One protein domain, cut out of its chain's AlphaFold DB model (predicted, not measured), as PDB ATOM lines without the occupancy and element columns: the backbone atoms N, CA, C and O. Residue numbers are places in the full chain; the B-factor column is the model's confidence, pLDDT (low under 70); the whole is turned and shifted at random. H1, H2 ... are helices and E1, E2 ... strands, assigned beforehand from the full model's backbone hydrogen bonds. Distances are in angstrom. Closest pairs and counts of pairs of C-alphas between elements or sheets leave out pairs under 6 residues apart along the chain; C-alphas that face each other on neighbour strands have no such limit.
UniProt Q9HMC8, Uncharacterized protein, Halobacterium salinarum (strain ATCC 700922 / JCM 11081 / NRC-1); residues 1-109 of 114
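This is residues 1 to 109 of the 114 residues of an uncharacterized protein of Halobacterium salinarum (strain ATCC 700922 / JCM 11081 / NRC-1) (UniProt Q9HMC8). A five-stranded sheet, E1 to E5, makes one wall, and over one of its faces lie helix H1, on the E1 and E2 side, and a smaller four-stranded sheet, E6 to E9, partly face to face with the E3 to E5 side. H1 packs on both sheets, and the chain passes between them from E5 to E6. The printed part has 109 residues, with one named helix followed by nine named strands; the sheet orders are E1 - E2 - E3 - E4 - E5 and E6 - E7 - E8 - E9, both antiparallel. The class is mostly strand. The whole is compact, with a radius of gyration of the C-alphas of 12.7 A, and spans 38 by 25 by 25 A, only just elongated.

In the larger sheet E1 is residues 28 to 33, E2 36 to 40, E3 49 to 57 over 22.0 A, E4 60 to 67 over 22.4 A, and E5 71 to 75. E3 bends by 51 degrees at residue 54. H1, residues 12 to 24, is 18.3 A long and begins at C-alpha 12 (227.679, 215.309, 324.981). In the smaller sheet E6 is residues 77 to 83 over 17.8 A, E7 86 to 91 over 16.7 A, E8 97 to 101, and E9 107 to 109, ending at C-alpha 109 (225.881, 198.283, 343.921).

E1 to E5 form a meander, each strand the antiparallel neighbour of the one before, and E6 to E9 form another. In the larger sheet, twisted with C-alphas up to 4.3 A off its best plane, these backbone pairs are within hydrogen-bond range: N 30 and O 38 of E1 and E2 at 2.9 A, N 54 and O 37 of E3 and E2 at 2.7 A, N 53 and O 64 of E3 and E4 at 2.8 A, and N 74 and O 63 of E5 and E4 at 2.8 A. H1 is on this sheet at a height of 9.5 A, along the strands, at 2 degrees to E1 on the local plane; the closest C-alphas of H1 and E1, those of Val 22 and Glu 28, are 6.4 A apart. H1 is also on the smaller sheet, at a height of 9.8 A, over E6 and E7 and slantwise to the strands at 49 degrees to E6 on the local plane; the C-alphas of Ala 17 and Val 82, the closest of H1 and E6, are 6.9 A apart. In the smaller sheet N 88 and O 81 of E7 and E6 are 2.8 A apart, N 98 and O 89 of E8 and E7 2.8 A, and N 108 and O 99 of E9 and E8 3.1 A. Between the sheets, the closest C-alphas of E4 and E6, those of His 61 and Leu 77, are 6.5 A apart, while E5 and E6 meet only through their link. In H1 every O i to N i+4 pair is within hydrogen-bond range.

The C-alphas of Asp 7 and Asp 45, the two farthest apart, are 39.1 A from each other. The printed part has no cut, and no link is long. Residues 43 to 47, 76 to 77, 93 to 95, 103 to 106 and 109 have pLDDT under 70; the mean of the printed part is 82.6.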
ATOM      1  N   MET A   1     221.929 200.987 327.102       81.38
ATOM      2  CA  MET A   1     222.933 201.813 327.800       81.38
ATOM      3  C   MET A   1     223.843 202.420 326.753       81.38
ATOM      4  O   MET A   1     224.178 201.726 325.799       81.38
ATOM      5  N   GLU A   2     224.197 203.684 326.929       86.69
ATOM      6  CA  GLU A   2     225.007 204.496 326.011       86.69
ATOM      7  C   GLU A   2     226.392 204.763 326.600       86.69
ATOM      8  O   GLU A   2     226.612 204.466 327.770       86.69
ATOM      9  N   GLN A   3     227.334 205.284 325.813       89.81
ATOM     10  CA  GLN A   3     228.692 205.546 326.292       89.81
ATOM     11  C   GLN A   3     228.782 206.835 327.114       89.81
ATOM     12  O   GLN A   3     228.294 207.885 326.699       89.81
ATOM     13  N   VAL A   4     229.460 206.753 328.261       89.12
ATOM     14  CA  VAL A   4     229.810 207.929 329.082       89.12
ATOM     15  C   VAL A   4     230.885 208.773 328.393       89.12
ATOM     16  O   VAL A   4     230.861 209.993 328.486       89.12
ATOM     17  N   TRP A   5     231.797 208.124 327.664       89.69
ATOM     18  CA  TRP A   5     232.990 208.753 327.097       89.69
ATOM     19  C   TRP A   5     232.998 208.680 325.572       89.69
ATOM     20  O   TRP A   5     232.596 207.662 325.006       89.69
ATOM     21  N   ALA A   6     233.500 209.731 324.932       89.00
ATOM     22  CA  ALA A   6     233.794 209.820 323.509       89.00
ATOM     23  C   ALA A   6     235.236 210.329 323.346       89.00
ATOM     24  O   ALA A   6     235.515 211.465 323.708       89.00
ATOM     25  N   ASP A   7     236.150 209.493 322.843       83.12
ATOM     26  CA  ASP A   7     237.548 209.866 322.549       83.12
ATOM     27  C   ASP A   7     238.247 210.661 323.682       83.12
ATOM     28  O   ASP A   7     238.670 211.798 323.493       83.12
ATOM     29  N   ASP A   8     238.325 210.066 324.881       79.56
ATOM     30  CA  ASP A   8     238.902 210.644 326.118       79.56
ATOM     31  C   ASP A   8     238.197 211.905 326.659       79.56
ATOM     32  O   ASP A   8     238.660 212.527 327.619       79.56
ATOM     33  N   SER A   9     237.038 212.249 326.095       88.12
ATOM     34  CA  SER A   9     236.142 213.291 326.591       88.12
ATOM     35  C   SER A   9     234.820 212.711 327.095       88.12
ATOM     36  O   SER A   9     234.449 211.578 326.784       88.12
ATOM     37  N   ILE A  10     234.094 213.476 327.899       91.00
ATOM     38  CA  ILE A  10     232.732 213.170 328.314       91.00
ATOM     39  C   ILE A  10     231.816 213.352 327.107       91.00
ATOM     40  O   ILE A  10     231.823 214.393 326.450       91.00
ATOM     41  N   SER A  11     231.011 212.334 326.804       92.88
ATOM     42  CA  SER A  11     230.099 212.408 325.669       92.88
ATOM     43  C   SER A  11     229.032 213.483 325.913       92.88
ATOM     44  O   SER A  11     228.478 213.588 327.008       92.88
ATOM     45  N   ALA A  12     228.707 214.268 324.881       91.75
ATOM     46  CA  ALA A  12     227.679 215.309 324.981       91.75
ATOM     47  C   ALA A  12     226.326 214.734 325.439       91.75
ATOM     48  O   ALA A  12     225.676 215.295 326.313       91.75
ATOM     49  N   ALA A  13     225.962 213.554 324.923       92.12
ATOM     50  CA  ALA A  13     224.752 212.844 325.330       92.12
ATOM     51  C   ALA A  13     224.744 212.519 326.833       92.12
ATOM     52  O   ALA A  13     223.725 212.704 327.498       92.12
ATOM     53  N   PHE A  14     225.879 212.070 327.383       92.81
ATOM     54  CA  PHE A  14     225.988 211.823 328.816       92.81
ATOM     55  C   PHE A  14     225.916 213.114 329.622       92.81
ATOM     56  O   PHE A  14     225.201 213.144 330.619       92.81
ATOM     57  N   ASN A  15     226.615 214.167 329.195       93.38
ATOM     58  CA  ASN A  15     226.591 215.459 329.875       93.38
ATOM     59  C   ASN A  15     225.158 216.015 329.977       93.38
ATOM     60  O   ASN A  15     224.702 216.360 331.067       93.38
ATOM     61  N   ASP A  16     224.411 215.996 328.871       93.62
ATOM     62  CA  ASP A  16     223.016 216.444 328.830       93.62
ATOM     63  C   ASP A  16     222.122 215.589 329.742       93.62
ATOM     64  O   ASP A  16     221.351 216.109 330.556       93.62
ATOM     65  N   ALA A  17     222.236 214.260 329.643       92.94
ATOM     66  CA  ALA A  17     221.433 213.334 330.436       92.94
ATOM     67  C   ALA A  17     221.743 213.423 331.936       92.94
ATOM     68  O   ALA A  17     220.831 213.340 332.763       92.94
ATOM     69  N   PHE A  18     223.016 213.588 332.288       91.75
ATOM     70  CA  PHE A  18     223.476 213.758 333.656       91.75
ATOM     71  C   PHE A  18     223.002 215.090 334.229       91.75
ATOM     72  O   PHE A  18     222.407 215.096 335.299       91.75
ATOM     73  N   THR A  19     223.170 216.195 333.504       93.12
ATOM     74  CA  THR A  19     222.722 217.522 333.949       93.12
ATOM     75  C   THR A  19     221.213 217.542 334.189       93.12
ATOM     76  O   THR A  19     220.757 217.987 335.240       93.12
ATOM     77  N   ALA A  20     220.423 216.963 333.279       92.31
ATOM     78  CA  ALA A  20     218.975 216.837 333.460       92.31
ATOM     79  C   ALA A  20     218.588 215.917 334.635       92.31
ATOM     80  O   ALA A  20     217.529 216.079 335.246       92.31
ATOM     81  N   TRP A  21     219.414 214.914 334.936       91.38
ATOM     82  CA  TRP A  21     219.226 214.039 336.090       91.38
ATOM     83  C   TRP A  21     219.550 214.755 337.410       91.38
ATOM     84  O   TRP A  21     218.762 214.643 338.348       91.38
ATOM     85  N   VAL A  22     220.643 215.524 337.458       90.44
ATOM     86  CA  VAL A  22     221.047 216.354 338.604       90.44
ATOM     87  C   VAL A  22     219.976 217.396 338.923       90.44
ATOM     88  O   VAL A  22     219.515 217.452 340.061       90.44
ATOM     89  N   ASP A  23     219.515 218.140 337.913       90.00
ATOM     90  CA  ASP A  23     218.470 219.164 338.052       90.00
ATOM     91  C   ASP A  23     217.176 218.575 338.638       90.00
ATOM     92  O   ASP A  23     216.614 219.086 339.607       90.00
ATOM     93  N   ARG A  24     216.750 217.403 338.146       87.44
ATOM     94  CA  ARG A  24     215.579 216.695 338.692       87.44
ATOM     95  C   ARG A  24     215.763 216.274 340.152       87.44
ATOM     96  O   ARG A  24     214.776 216.179 340.877       87.44
ATOM     97  N   GLY A  25     216.992 215.975 340.560       82.38
ATOM     98  CA  GLY A  25     217.321 215.584 341.927       82.38
ATOM     99  C   GLY A  25     217.571 216.739 342.886       82.38
ATOM    100  O   GLY A  25     217.908 216.476 344.038       82.38
ATOM    101  N   GLY A  26     217.426 217.990 342.434       85.56
ATOM    102  CA  GLY A  26     217.729 219.171 343.241       85.56
ATOM    103  C   GLY A  26     219.221 219.335 343.544       85.56
ATOM    104  O   GLY A  26     219.567 219.970 344.537       85.56
ATOM    105  N   GLY A  27     220.090 218.725 342.734       88.19
ATOM    106  CA  GLY A  27     221.530 218.951 342.791       88.19
ATOM    107  C   GLY A  27     221.962 220.110 341.897       88.19
ATOM    108  O   GLY A  27     221.179 220.653 341.117       88.19
ATOM    109  N   GLU A  28     223.239 220.456 341.975       92.81
ATOM    110  CA  GLU A  28     223.870 221.505 341.181       92.81
ATOM    111  C   GLU A  28     225.107 220.948 340.477       92.81
ATOM    112  O   GLU A  28     225.967 220.332 341.103       92.81
ATOM    113  N   VAL A  29     225.215 221.159 339.163       94.75
ATOM    114  CA  VAL A  29     226.444 220.849 338.421       94.75
ATOM    115  C   VAL A  29     227.448 221.972 338.670       94.75
ATOM    116  O   VAL A  29     227.280 223.080 338.165       94.75
ATOM    117  N   ILE A  30     228.497 221.677 339.433       95.31
ATOM    118  CA  ILE A  30     229.514 222.652 339.858       95.31
ATOM    119  C   ILE A  30     230.751 222.677 338.948       95.31
ATOM    120  O   ILE A  30     231.535 223.625 338.978       95.31
ATOM    121  N   GLU A  31     230.942 221.643 338.128       95.19
ATOM    122  CA  GLU A  31     232.033 221.555 337.156       95.19
ATOM    123  C   GLU A  31     231.540 220.793 335.925       95.19
ATOM    124  O   GLU A  31     231.042 219.679 336.054       95.19
ATOM    125  N   ALA A  32     231.680 221.377 334.736       93.19
ATOM    126  CA  ALA A  32     231.353 220.724 333.470       93.19
ATOM    127  C   ALA A  32     232.357 221.156 332.398       93.19
ATOM    128  O   ALA A  32     232.359 222.294 331.931       93.19
ATOM    129  N   THR A  33     233.239 220.237 332.035       92.12
ATOM    130  CA  THR A  33     234.289 220.391 331.028       92.12
ATOM    131  C   THR A  33     234.364 219.119 330.195       92.12
ATOM    132  O   THR A  33     233.789 218.092 330.560       92.12
ATOM    133  N   ASP A  34     235.138 219.155 329.115       88.62
ATOM    134  CA  ASP A  34     235.302 218.003 328.230       88.62
ATOM    135  C   ASP A  34     235.867 216.771 328.951       88.62
ATOM    136  O   ASP A  34     235.600 215.656 328.534       88.62
ATOM    137  N   THR A  35     236.623 216.927 330.039       89.31
ATOM    138  CA  THR A  35     237.271 215.801 330.739       89.31
ATOM    139  C   THR A  35     236.828 215.642 332.185       89.31
ATOM    140  O   THR A  35     237.325 214.745 332.872       89.31
ATOM    141  N   ARG A  36     235.916 216.494 332.664       92.06
ATOM    142  CA  ARG A  36     235.467 216.502 334.055       92.06
ATOM    143  C   ARG A  36     234.047 217.024 334.198       92.06
ATOM    144  O   ARG A  36     233.740 218.099 333.697       92.06
ATOM    145  N   LEU A  37     233.217 216.286 334.920       93.69
ATOM    146  CA  LEU A  37     231.832 216.624 335.226       93.69
ATOM    147  C   LEU A  37     231.571 216.306 336.693       93.69
ATOM    148  O   LEU A  37     231.800 215.174 337.102       93.69
ATOM    149  N   ARG A  38     231.121 217.272 337.487       94.25
ATOM    150  CA  ARG A  38     230.895 217.114 338.927       94.25
ATOM    151  C   ARG A  38     229.602 217.796 339.337       94.25
ATOM    152  O   ARG A  38     229.326 218.912 338.895       94.25
ATOM    153  N   ALA A  39     228.833 217.128 340.186       92.50
ATOM    154  CA  ALA A  39     227.622 217.672 340.770       92.50
ATOM    155  C   ALA A  39     227.586 217.457 342.279       92.50
ATOM    156  O   ALA A  39     227.971 216.395 342.769       92.50
ATOM    157  N   GLU A  40     227.059 218.456 342.974       90.94
ATOM    158  CA  GLU A  40     226.840 218.446 344.412       90.94
ATOM    159  C   GLU A  40     225.343 218.382 344.716       90.94
ATOM    160  O   GLU A  40     224.502 218.914 343.988       90.94
ATOM    161  N   PHE A  41     225.005 217.715 345.812       86.06
ATOM    162  CA  PHE A  41     223.650 217.628 346.340       86.06
ATOM    163  C   PHE A  41     223.654 218.145 347.773       86.06
ATOM    164  O   PHE A  41     224.585 217.881 348.539       86.06
ATOM    165  N   GLN A  42     222.606 218.873 348.161       80.50
ATOM    166  CA  GLN A  42     222.477 219.294 349.549       80.50
ATOM    167  C   GLN A  42     222.359 218.067 350.454       80.50
ATOM    168  O   GLN A  42     221.509 217.205 350.247       80.50
ATOM    169  N   SER A  43     223.202 217.997 351.483       67.69
ATOM    170  CA  SER A  43     223.087 216.957 352.499       67.69
ATOM    171  C   SER A  43     221.762 217.124 353.243       67.69
ATOM    172  O   SER A  43     221.523 218.152 353.878       67.69
ATOM    173  N   THR A  44     220.912 216.106 353.194       68.06
ATOM    174  CA  THR A  44     219.716 216.009 354.039       68.06
ATOM    175  C   THR A  44     219.790 214.731 354.866       68.06
ATOM    176  O   THR A  44     220.573 213.833 354.558       68.06
ATOM    177  N   ASP A  45     218.969 214.616 355.912       66.00
ATOM    178  CA  ASP A  45     218.910 213.394 356.732       66.00
ATOM    179  C   ASP A  45     218.534 212.141 355.903       66.00
ATOM    180  O   ASP A  45     218.793 211.009 356.320       66.00
ATOM    181  N   GLU A  46     217.947 212.342 354.717       63.19
ATOM    182  CA  GLU A  46     217.497 211.296 353.795       63.19
ATOM    183  C   GLU A  46     218.432 211.107 352.582       63.19
ATOM    184  O   GLU A  46     218.558 209.986 352.081       63.19
ATOM    185  N   GLN A  47     219.125 212.159 352.123       66.06
ATOM    186  CA  GLN A  47     220.057 212.089 350.993       66.06
ATOM    187  C   GLN A  47     221.469 211.775 351.471       66.06
ATOM    188  O   GLN A  47     222.160 212.602 352.063       66.06
ATOM    189  N   MET A  48     221.916 210.554 351.172       71.88
ATOM    190  CA  MET A  48     223.258 210.129 351.547       71.88
ATOM    191  C   MET A  48     224.330 210.646 350.593       71.88
ATOM    192  O   MET A  48     225.451 210.840 351.042       71.88
ATOM    193  N   LEU A  49     224.008 210.850 349.312       74.19
ATOM    194  CA  LEU A  49     224.942 211.356 348.304       74.19
ATOM    195  C   LEU A  49     225.127 212.866 348.471       74.19
ATOM    196  O   LEU A  49     224.145 213.604 348.480       74.19
ATOM    197  N   THR A  50     226.373 213.307 348.560       81.56
ATOM    198  CA  THR A  50     226.755 214.722 348.620       81.56
ATOM    199  C   THR A  50     227.455 215.162 347.345       81.56
ATOM    200  O   THR A  50     227.270 216.300 346.928       81.56
ATOM    201  N   ASP A  51     228.191 214.260 346.692       88.19
ATOM    202  CA  ASP A  51     228.923 214.548 345.461       88.19
ATOM    203  C   ASP A  51     228.924 213.361 344.497       88.19
ATOM    204  O   ASP A  51     228.978 212.196 344.902       88.19
ATOM    205  N   ILE A  52     228.909 213.655 343.204       88.56
ATOM    206  CA  ILE A  52     229.200 212.695 342.143       88.56
ATOM    207  C   ILE A  52     230.024 213.376 341.055       88.56
ATOM    208  O   ILE A  52     229.628 214.399 340.495       88.56
ATOM    209  N   GLY A  53     231.154 212.765 340.712       90.81
ATOM    210  CA  GLY A  53     232.098 213.288 339.737       90.81
ATOM    211  C   GLY A  53     232.557 212.241 338.735       90.81
ATOM    212  O   GLY A  53     232.789 211.092 339.087       90.81
ATOM    213  N   PHE A  54     232.752 212.650 337.489       90.88
ATOM    214  CA  PHE A  54     233.356 211.896 336.398       90.88
ATOM    215  C   PHE A  54     234.578 212.669 335.928       90.88
ATOM    216  O   PHE A  54     234.483 213.871 335.699       90.88
ATOM    217  N   TYR A  55     235.731 212.018 335.804       90.94
ATOM    218  CA  TYR A  55     236.953 212.690 335.360       90.94
ATOM    219  C   TYR A  55     237.950 211.737 334.717       90.94
ATOM    220  O   TYR A  55     237.868 210.520 334.885       90.94
ATOM    221  N   VAL A  56     238.925 212.299 334.008       87.44
ATOM    222  CA  VAL A  56     240.101 211.565 333.536       87.44
ATOM    223  C   VAL A  56     241.267 211.774 334.506       87.44
ATOM    224  O   VAL A  56     241.679 212.906 334.747       87.44
ATOM    225  N   ALA A  57     241.831 210.689 335.043       84.31
ATOM    226  CA  ALA A  57     243.059 210.710 335.845       84.31
ATOM    227  C   ALA A  57     244.025 209.620 335.373       84.31
ATOM    228  O   ALA A  57     243.628 208.467 335.212       84.31
ATOM    229  N   ASP A  58     245.289 209.973 335.126       83.62
ATOM    230  CA  ASP A  58     246.325 209.054 334.621       83.62
ATOM    231  C   ASP A  58     245.890 208.244 333.378       83.62
ATOM    232  O   ASP A  58     246.163 207.045 333.265       83.62
ATOM    233  N   GLY A  59     245.155 208.884 332.458       80.25
ATOM    234  CA  GLY A  59     244.609 208.236 331.256       80.25
ATOM    235  C   GLY A  59     243.499 207.222 331.549       80.25
ATOM    236  O   GLY A  59     243.262 206.307 330.763       80.25
ATOM    237  N   ARG A  60     242.848 207.327 332.711       82.75
ATOM    238  CA  ARG A  60     241.740 206.461 333.113       82.75
ATOM    239  C   ARG A  60     240.490 207.271 333.358       82.75
ATOM    240  O   ARG A  60     240.518 208.293 334.031       82.75
ATOM    241  N   HIS A  61     239.387 206.729 332.873       87.00
ATOM    242  CA  HIS A  61     238.048 207.188 333.180       87.00
ATOM    243  C   HIS A  61     237.672 206.805 334.608       87.00
ATOM    244  O   HIS A  61     237.600 205.618 334.956       87.00
ATOM    245  N   MET A  62     237.446 207.824 335.418       85.69
ATOM    246  CA  MET A  62     237.158 207.729 336.834       85.69
ATOM    247  C   MET A  62     235.740 208.184 337.112       85.69
ATOM    248  O   MET A  62     235.179 209.030 336.413       85.69
ATOM    249  N   VAL A  63     235.192 207.623 338.180       85.44
ATOM    250  CA  VAL A  63     234.037 208.176 338.856       85.44
ATOM    251  C   VAL A  63     234.336 208.261 340.341       85.44
ATOM    252  O   VAL A  63     234.951 207.353 340.904       85.44
ATOM    253  N   CYS A  64     233.897 209.338 340.962       85.56
ATOM    254  CA  CYS A  64     233.907 209.503 342.398       85.56
ATOM    255  C   CYS A  64     232.476 209.735 342.863       85.56
ATOM    256  O   CYS A  64     231.685 210.386 342.178       85.56
ATOM    257  N   PHE A  65     232.151 209.163 344.011       82.50
ATOM    258  CA  PHE A  65     230.916 209.418 344.720       82.50
ATOM    259  C   PHE A  65     231.287 209.755 346.152       82.50
ATOM    260  O   PHE A  65     231.979 208.970 346.802       82.50
ATOM    261  N   GLU A  66     230.804 210.879 346.649       82.19
ATOM    262  CA  GLU A  66     230.917 211.221 348.056       82.19
ATOM    263  C   GLU A  66     229.550 211.077 348.702       82.19
ATOM    264  O   GLU A  66     228.524 211.511 348.170       82.19
ATOM    265  N   THR A  67     229.537 210.424 349.854       77.25
ATOM    266  CA  THR A  67     228.368 210.344 350.711       77.25
ATOM    267  C   THR A  67     228.705 210.890 352.088       77.25
ATOM    268  O   THR A  67     229.866 210.912 352.489       77.25
ATOM    269  N   VAL A  68     227.684 211.190 352.888       72.56
ATOM    270  CA  VAL A  68     227.847 211.565 354.306       72.56
ATOM    271  C   VAL A  68     228.633 210.543 355.150       72.56
ATOM    272  O   VAL A  68     229.034 210.863 356.267       72.56
ATOM    273  N   ARG A  69     228.830 209.303 354.676       72.25
ATOM    274  CA  ARG A  69     229.518 208.230 355.421       72.25
ATOM    275  C   ARG A  69     230.836 207.783 354.803       72.25
ATOM    276  O   ARG A  69     231.695 207.297 355.533       72.25
ATOM    277  N   GLU A  70     230.963 207.871 353.488       75.38
ATOM    278  CA  GLU A  70     232.074 207.291 352.739       75.38
ATOM    279  C   GLU A  70     232.287 208.001 351.401       75.38
ATOM    280  O   GLU A  70     231.327 208.390 350.733       75.38
ATOM    281  N   GLU A  71     233.552 208.103 351.001       79.31
ATOM    282  CA  GLU A  71     233.961 208.416 349.634       79.31
ATOM    283  C   GLU A  71     234.261 207.104 348.902       79.31
ATOM    284  O   GLU A  71     234.954 206.221 349.422       79.31
ATOM    285  N   LEU A  72     233.744 206.972 347.683       76.38
ATOM    286  CA  LEU A  72     233.967 205.820 346.830       76.38
ATOM    287  C   LEU A  72     234.474 206.248 345.454       76.38
ATOM    288  O   LEU A  72     233.712 206.688 344.593       76.38
ATOM    289  N   GLU A  73     235.759 206.003 345.213       78.94
ATOM    290  CA  GLU A  73     236.379 206.175 343.902       78.94
ATOM    291  C   GLU A  73     236.387 204.850 343.122       78.94
ATOM    292  O   GLU A  73     236.831 203.800 343.607       78.94
ATOM    293  N   LEU A  74     235.898 204.874 341.880       74.75
ATOM    294  CA  LEU A  74     235.802 203.695 341.027       74.75
ATOM    295  C   LEU A  74     236.417 203.938 339.652       74.75
ATOM    296  O   LEU A  74     236.200 204.944 338.981       74.75
ATOM    297  N   LYS A  75     237.172 202.932 339.210       72.31
ATOM    298  CA  LYS A  75     237.833 202.908 337.907       72.31
ATOM    299  C   LYS A  75     236.906 202.318 336.845       72.31
ATOM    300  O   LYS A  75     236.281 201.282 337.080       72.31
ATOM    301  N   MET A  76     236.955 202.895 335.646       66.69
ATOM    302  CA  MET A  76     236.442 202.326 334.394       66.69
ATOM    303  C   MET A  76     234.918 202.208 334.297       66.69
ATOM    304  O   MET A  76     234.405 201.118 334.037       66.69
ATOM    305  N   LEU A  77     234.188 203.312 334.453       65.50
ATOM    306  CA  LEU A  77     232.810 203.388 333.959       65.50
ATOM    307  C   LEU A  77     232.808 203.668 332.461       65.50
ATOM    308  O   LEU A  77     233.504 204.575 332.021       65.50
ATOM    309  N   THR A  78     232.033 202.918 331.680       76.00
ATOM    310  CA  THR A  78     231.944 203.151 330.226       76.00
ATOM    311  C   THR A  78     230.537 203.352 329.727       76.00
ATOM    312  O   THR A  78     230.369 203.937 328.658       76.00
ATOM    313  N   ARG A  79     229.523 202.912 330.478       84.88
ATOM    314  CA  ARG A  79     228.144 202.929 330.005       84.88
ATOM    315  C   ARG A  79     227.173 203.511 331.010       84.88
ATOM    316  O   ARG A  79     227.304 203.243 332.199       84.88
ATOM    317  N   TYR A  80     226.165 204.225 330.525       88.06
ATOM    318  CA  TYR A  80     225.112 204.802 331.348       88.06
ATOM    319  C   TYR A  80     223.703 204.538 330.806       88.06
ATOM    320  O   TYR A  80     223.497 204.134 329.658       88.06
ATOM    321  N   SER A  81     222.714 204.753 331.663       88.31
ATOM    322  CA  SER A  81     221.304 204.882 331.306       88.31
ATOM    323  C   SER A  81     220.612 205.750 332.345       88.31
ATOM    324  O   SER A  81     220.858 205.591 333.537       88.31
ATOM    325  N   VAL A  82     219.724 206.632 331.894       85.19
ATOM    326  CA  VAL A  82     218.828 207.387 332.772       85.19
ATOM    327  C   VAL A  82     217.395 206.954 332.480       85.19
ATOM    328  O   VAL A  82     216.977 206.936 331.325       85.19
ATOM    329  N   SER A  83     216.642 206.565 333.509       86.38
ATOM    330  CA  SER A  83     215.225 206.202 333.388       86.38
ATOM    331  C   SER A  83     214.488 206.486 334.692       86.38
ATOM    332  O   SER A  83     214.948 206.069 335.749       86.38
ATOM    333  N   GLY A  84     213.360 207.201 334.630       79.00
ATOM    334  CA  GLY A  84     212.500 207.451 335.796       79.00
ATOM    335  C   GLY A  84     213.234 208.041 337.008       79.00
ATOM    336  O   GLY A  84     213.085 207.524 338.104       79.00
ATOM    337  N   GLY A  85     214.104 209.040 336.808       80.00
ATOM    338  CA  GLY A  85     214.901 209.642 337.896       80.00
ATOM    339  C   GLY A  85     216.093 208.798 338.375       80.00
ATOM    340  O   GLY A  85     216.910 209.266 339.167       80.00
ATOM    341  N   LYS A  86     216.254 207.582 337.850       86.81
ATOM    342  CA  LYS A  86     217.376 206.701 338.159       86.81
ATOM    343  C   LYS A  86     218.497 206.877 337.137       86.81
ATOM    344  O   LYS A  86     218.295 206.589 335.957       86.81
ATOM    345  N   LEU A  87     219.680 207.285 337.589       86.56
ATOM    346  CA  LEU A  87     220.927 207.173 336.833       86.56
ATOM    347  C   LEU A  87     221.540 205.804 337.120       86.56
ATOM    348  O   LEU A  87     221.702 205.404 338.270       86.56
ATOM    349  N   MET A  88     221.884 205.072 336.070       87.56
ATOM    350  CA  MET A  88     222.632 203.826 336.147       87.56
ATOM    351  C   MET A  88     223.945 204.001 335.413       87.56
ATOM    352  O   MET A  88     223.942 204.449 334.269       87.56
ATOM    353  N   VAL A  89     225.045 203.593 336.040       86.12
ATOM    354  CA  VAL A  89     226.359 203.601 335.405       86.12
ATOM    355  C   VAL A  89     227.062 202.267 335.606       86.12
ATOM    356  O   VAL A  89     227.041 201.682 336.687       86.12
ATOM    357  N   GLN A  90     227.653 201.757 334.535       83.56
ATOM    358  CA  GLN A  90     228.203 200.414 334.445       83.56
ATOM    359  C   GLN A  90     229.690 200.458 334.094       83.56
ATOM    360  O   GLN A  90     230.130 201.246 333.248       83.56
ATOM    361  N   SER A  91     230.455 199.572 334.738       78.69
ATOM    362  CA  SER A  91     231.871 199.393 334.441       78.69
ATOM    363  C   SER A  91     232.116 198.647 333.125       78.69
ATOM    364  O   SER A  91     231.314 197.806 332.725       78.69
ATOM    365  N   ASP A  92     233.259 198.897 332.480       71.25
ATOM    366  CA  ASP A  92     233.595 198.377 331.139       71.25
ATOM    367  C   ASP A  92     233.471 196.857 330.974       71.25
ATOM    368  O   ASP A  92     233.134 196.342 329.912       71.25
ATOM    369  N   LYS A  93     233.681 196.116 332.063       65.81
ATOM    370  CA  LYS A  93     233.606 194.649 332.075       65.81
ATOM    371  C   LYS A  93     232.292 194.106 332.636       65.81
ATOM    372  O   LYS A  93     232.244 192.938 333.012       65.81
ATOM    373  N   GLY A  94     231.264 194.948 332.780       62.06
ATOM    374  CA  GLY A  94     229.958 194.575 333.340       62.06
ATOM    375  C   GLY A  94     230.017 194.066 334.784       62.06
ATOM    376  O   GLY A  94     229.041 193.527 335.294       62.06
ATOM    377  N   SER A  95     231.159 194.217 335.461       68.94
ATOM    378  CA  SER A  95     231.413 193.584 336.757       68.94
ATOM    379  C   SER A  95     230.626 194.234 337.891       68.94
ATOM    380  O   SER A  95     230.412 193.600 338.927       68.94
ATOM    381  N   ARG A  96     230.236 195.503 337.711       75.38
ATOM    382  CA  ARG A  96     229.508 196.320 338.682       75.38
ATOM    383  C   ARG A  96     228.605 197.305 337.947       75.38
ATOM    384  O   ARG A  96     229.045 197.953 336.995       75.38
ATOM    385  N   THR A  97     227.363 197.415 338.406       80.56
ATOM    386  CA  THR A  97     226.452 198.497 338.030       80.56
ATOM    387  C   THR A  97     226.127 199.295 339.279       80.56
ATOM    388  O   THR A  97     225.784 198.730 340.319       80.56
ATOM    389  N   PHE A  98     226.260 200.606 339.166       80.62
ATOM    390  CA  PHE A  98     225.899 201.564 340.192       80.62
ATOM    391  C   PHE A  98     224.594 202.203 339.784       80.62
ATOM    392  O   PHE A  98     224.414 202.554 338.617       80.62
ATOM    393  N   SER A  99     223.683 202.341 340.735       82.44
ATOM    394  CA  SER A  99     222.469 203.094 340.489       82.44
ATOM    395  C   SER A  99     222.201 204.121 341.563       82.44
ATOM    396  O   SER A  99     222.429 203.858 342.744       82.44
ATOM    397  N   PHE A 100     221.711 205.264 341.102       79.62
ATOM    398  CA  PHE A 100     221.432 206.458 341.873       79.62
ATOM    399  C   PHE A 100     219.994 206.835 341.586       79.62
ATOM    400  O   PHE A 100     219.651 207.106 340.434       79.62
ATOM    401  N   ASN A 101     219.150 206.810 342.606       81.38
ATOM    402  CA  ASN A 101     217.793 207.305 342.490       81.38
ATOM    403  C   ASN A 101     217.679 208.606 343.282       81.38
ATOM    404  O   ASN A 101     217.956 208.650 344.479       81.38
ATOM    405  N   VAL A 102     217.284 209.666 342.581       71.44
ATOM    406  CA  VAL A 102     217.101 210.988 343.183       71.44
ATOM    407  C   VAL A 102     215.919 211.034 344.152       71.44
ATOM    408  O   VAL A 102     215.900 211.882 345.033       71.44
ATOM    409  N   GLU A 103     214.959 210.111 344.029       68.38
ATOM    410  CA  GLU A 103     213.755 210.071 344.868       68.38
ATOM    411  C   GLU A 103     213.968 209.408 346.231       68.38
ATOM    412  O   GLU A 103     213.206 209.668 347.157       68.38
ATOM    413  N   ASP A 104     214.955 208.520 346.371       68.75
ATOM    414  CA  ASP A 104     215.181 207.794 347.626       68.75
ATOM    415  C   ASP A 104     216.567 208.029 348.232       68.75
ATOM    416  O   ASP A 104     216.856 207.452 349.281       68.75
ATOM    417  N   GLY A 105     217.413 208.842 347.583       63.66
ATOM    418  CA  GLY A 105     218.765 209.166 348.044       63.66
ATOM    419  C   GLY A 105     219.670 207.941 348.196       63.66
ATOM    420  O   GLY A 105     220.728 208.031 348.823       63.66
ATOM    421  N   LYS A 106     219.258 206.777 347.670       67.12
ATOM    422  CA  LYS A 106     219.964 205.512 347.857       67.12
ATOM    423  C   LYS A 106     220.873 205.248 346.681       67.12
ATOM    424  O   LYS A 106     220.472 205.235 345.516       67.12
ATOM    425  N   TRP A 107     222.098 204.901 347.033       71.44
ATOM    426  CA  TRP A 107     223.041 204.289 346.128       71.44
ATOM    427  C   TRP A 107     223.042 202.771 346.312       71.44
ATOM    428  O   TRP A 107     223.017 202.261 347.435       71.44
ATOM    429  N   ARG A 108     223.045 202.034 345.198       70.62
ATOM    430  CA  ARG A 108     223.116 200.566 345.206       70.62
ATOM    431  C   ARG A 108     224.195 200.067 344.260       70.62
ATOM    432  O   ARG A 108     224.243 200.488 343.101       70.62
ATOM    433  N   VAL A 109     224.987 199.108 344.743       65.62
ATOM    434  CA  VAL A 109     225.881 198.283 343.921       65.62
ATOM    435  C   VAL A 109     225.192 196.972 343.623       65.62
ATOM    436  O   VAL A 109     224.988 196.150 344.517       65.62
TER     437      VAL A 109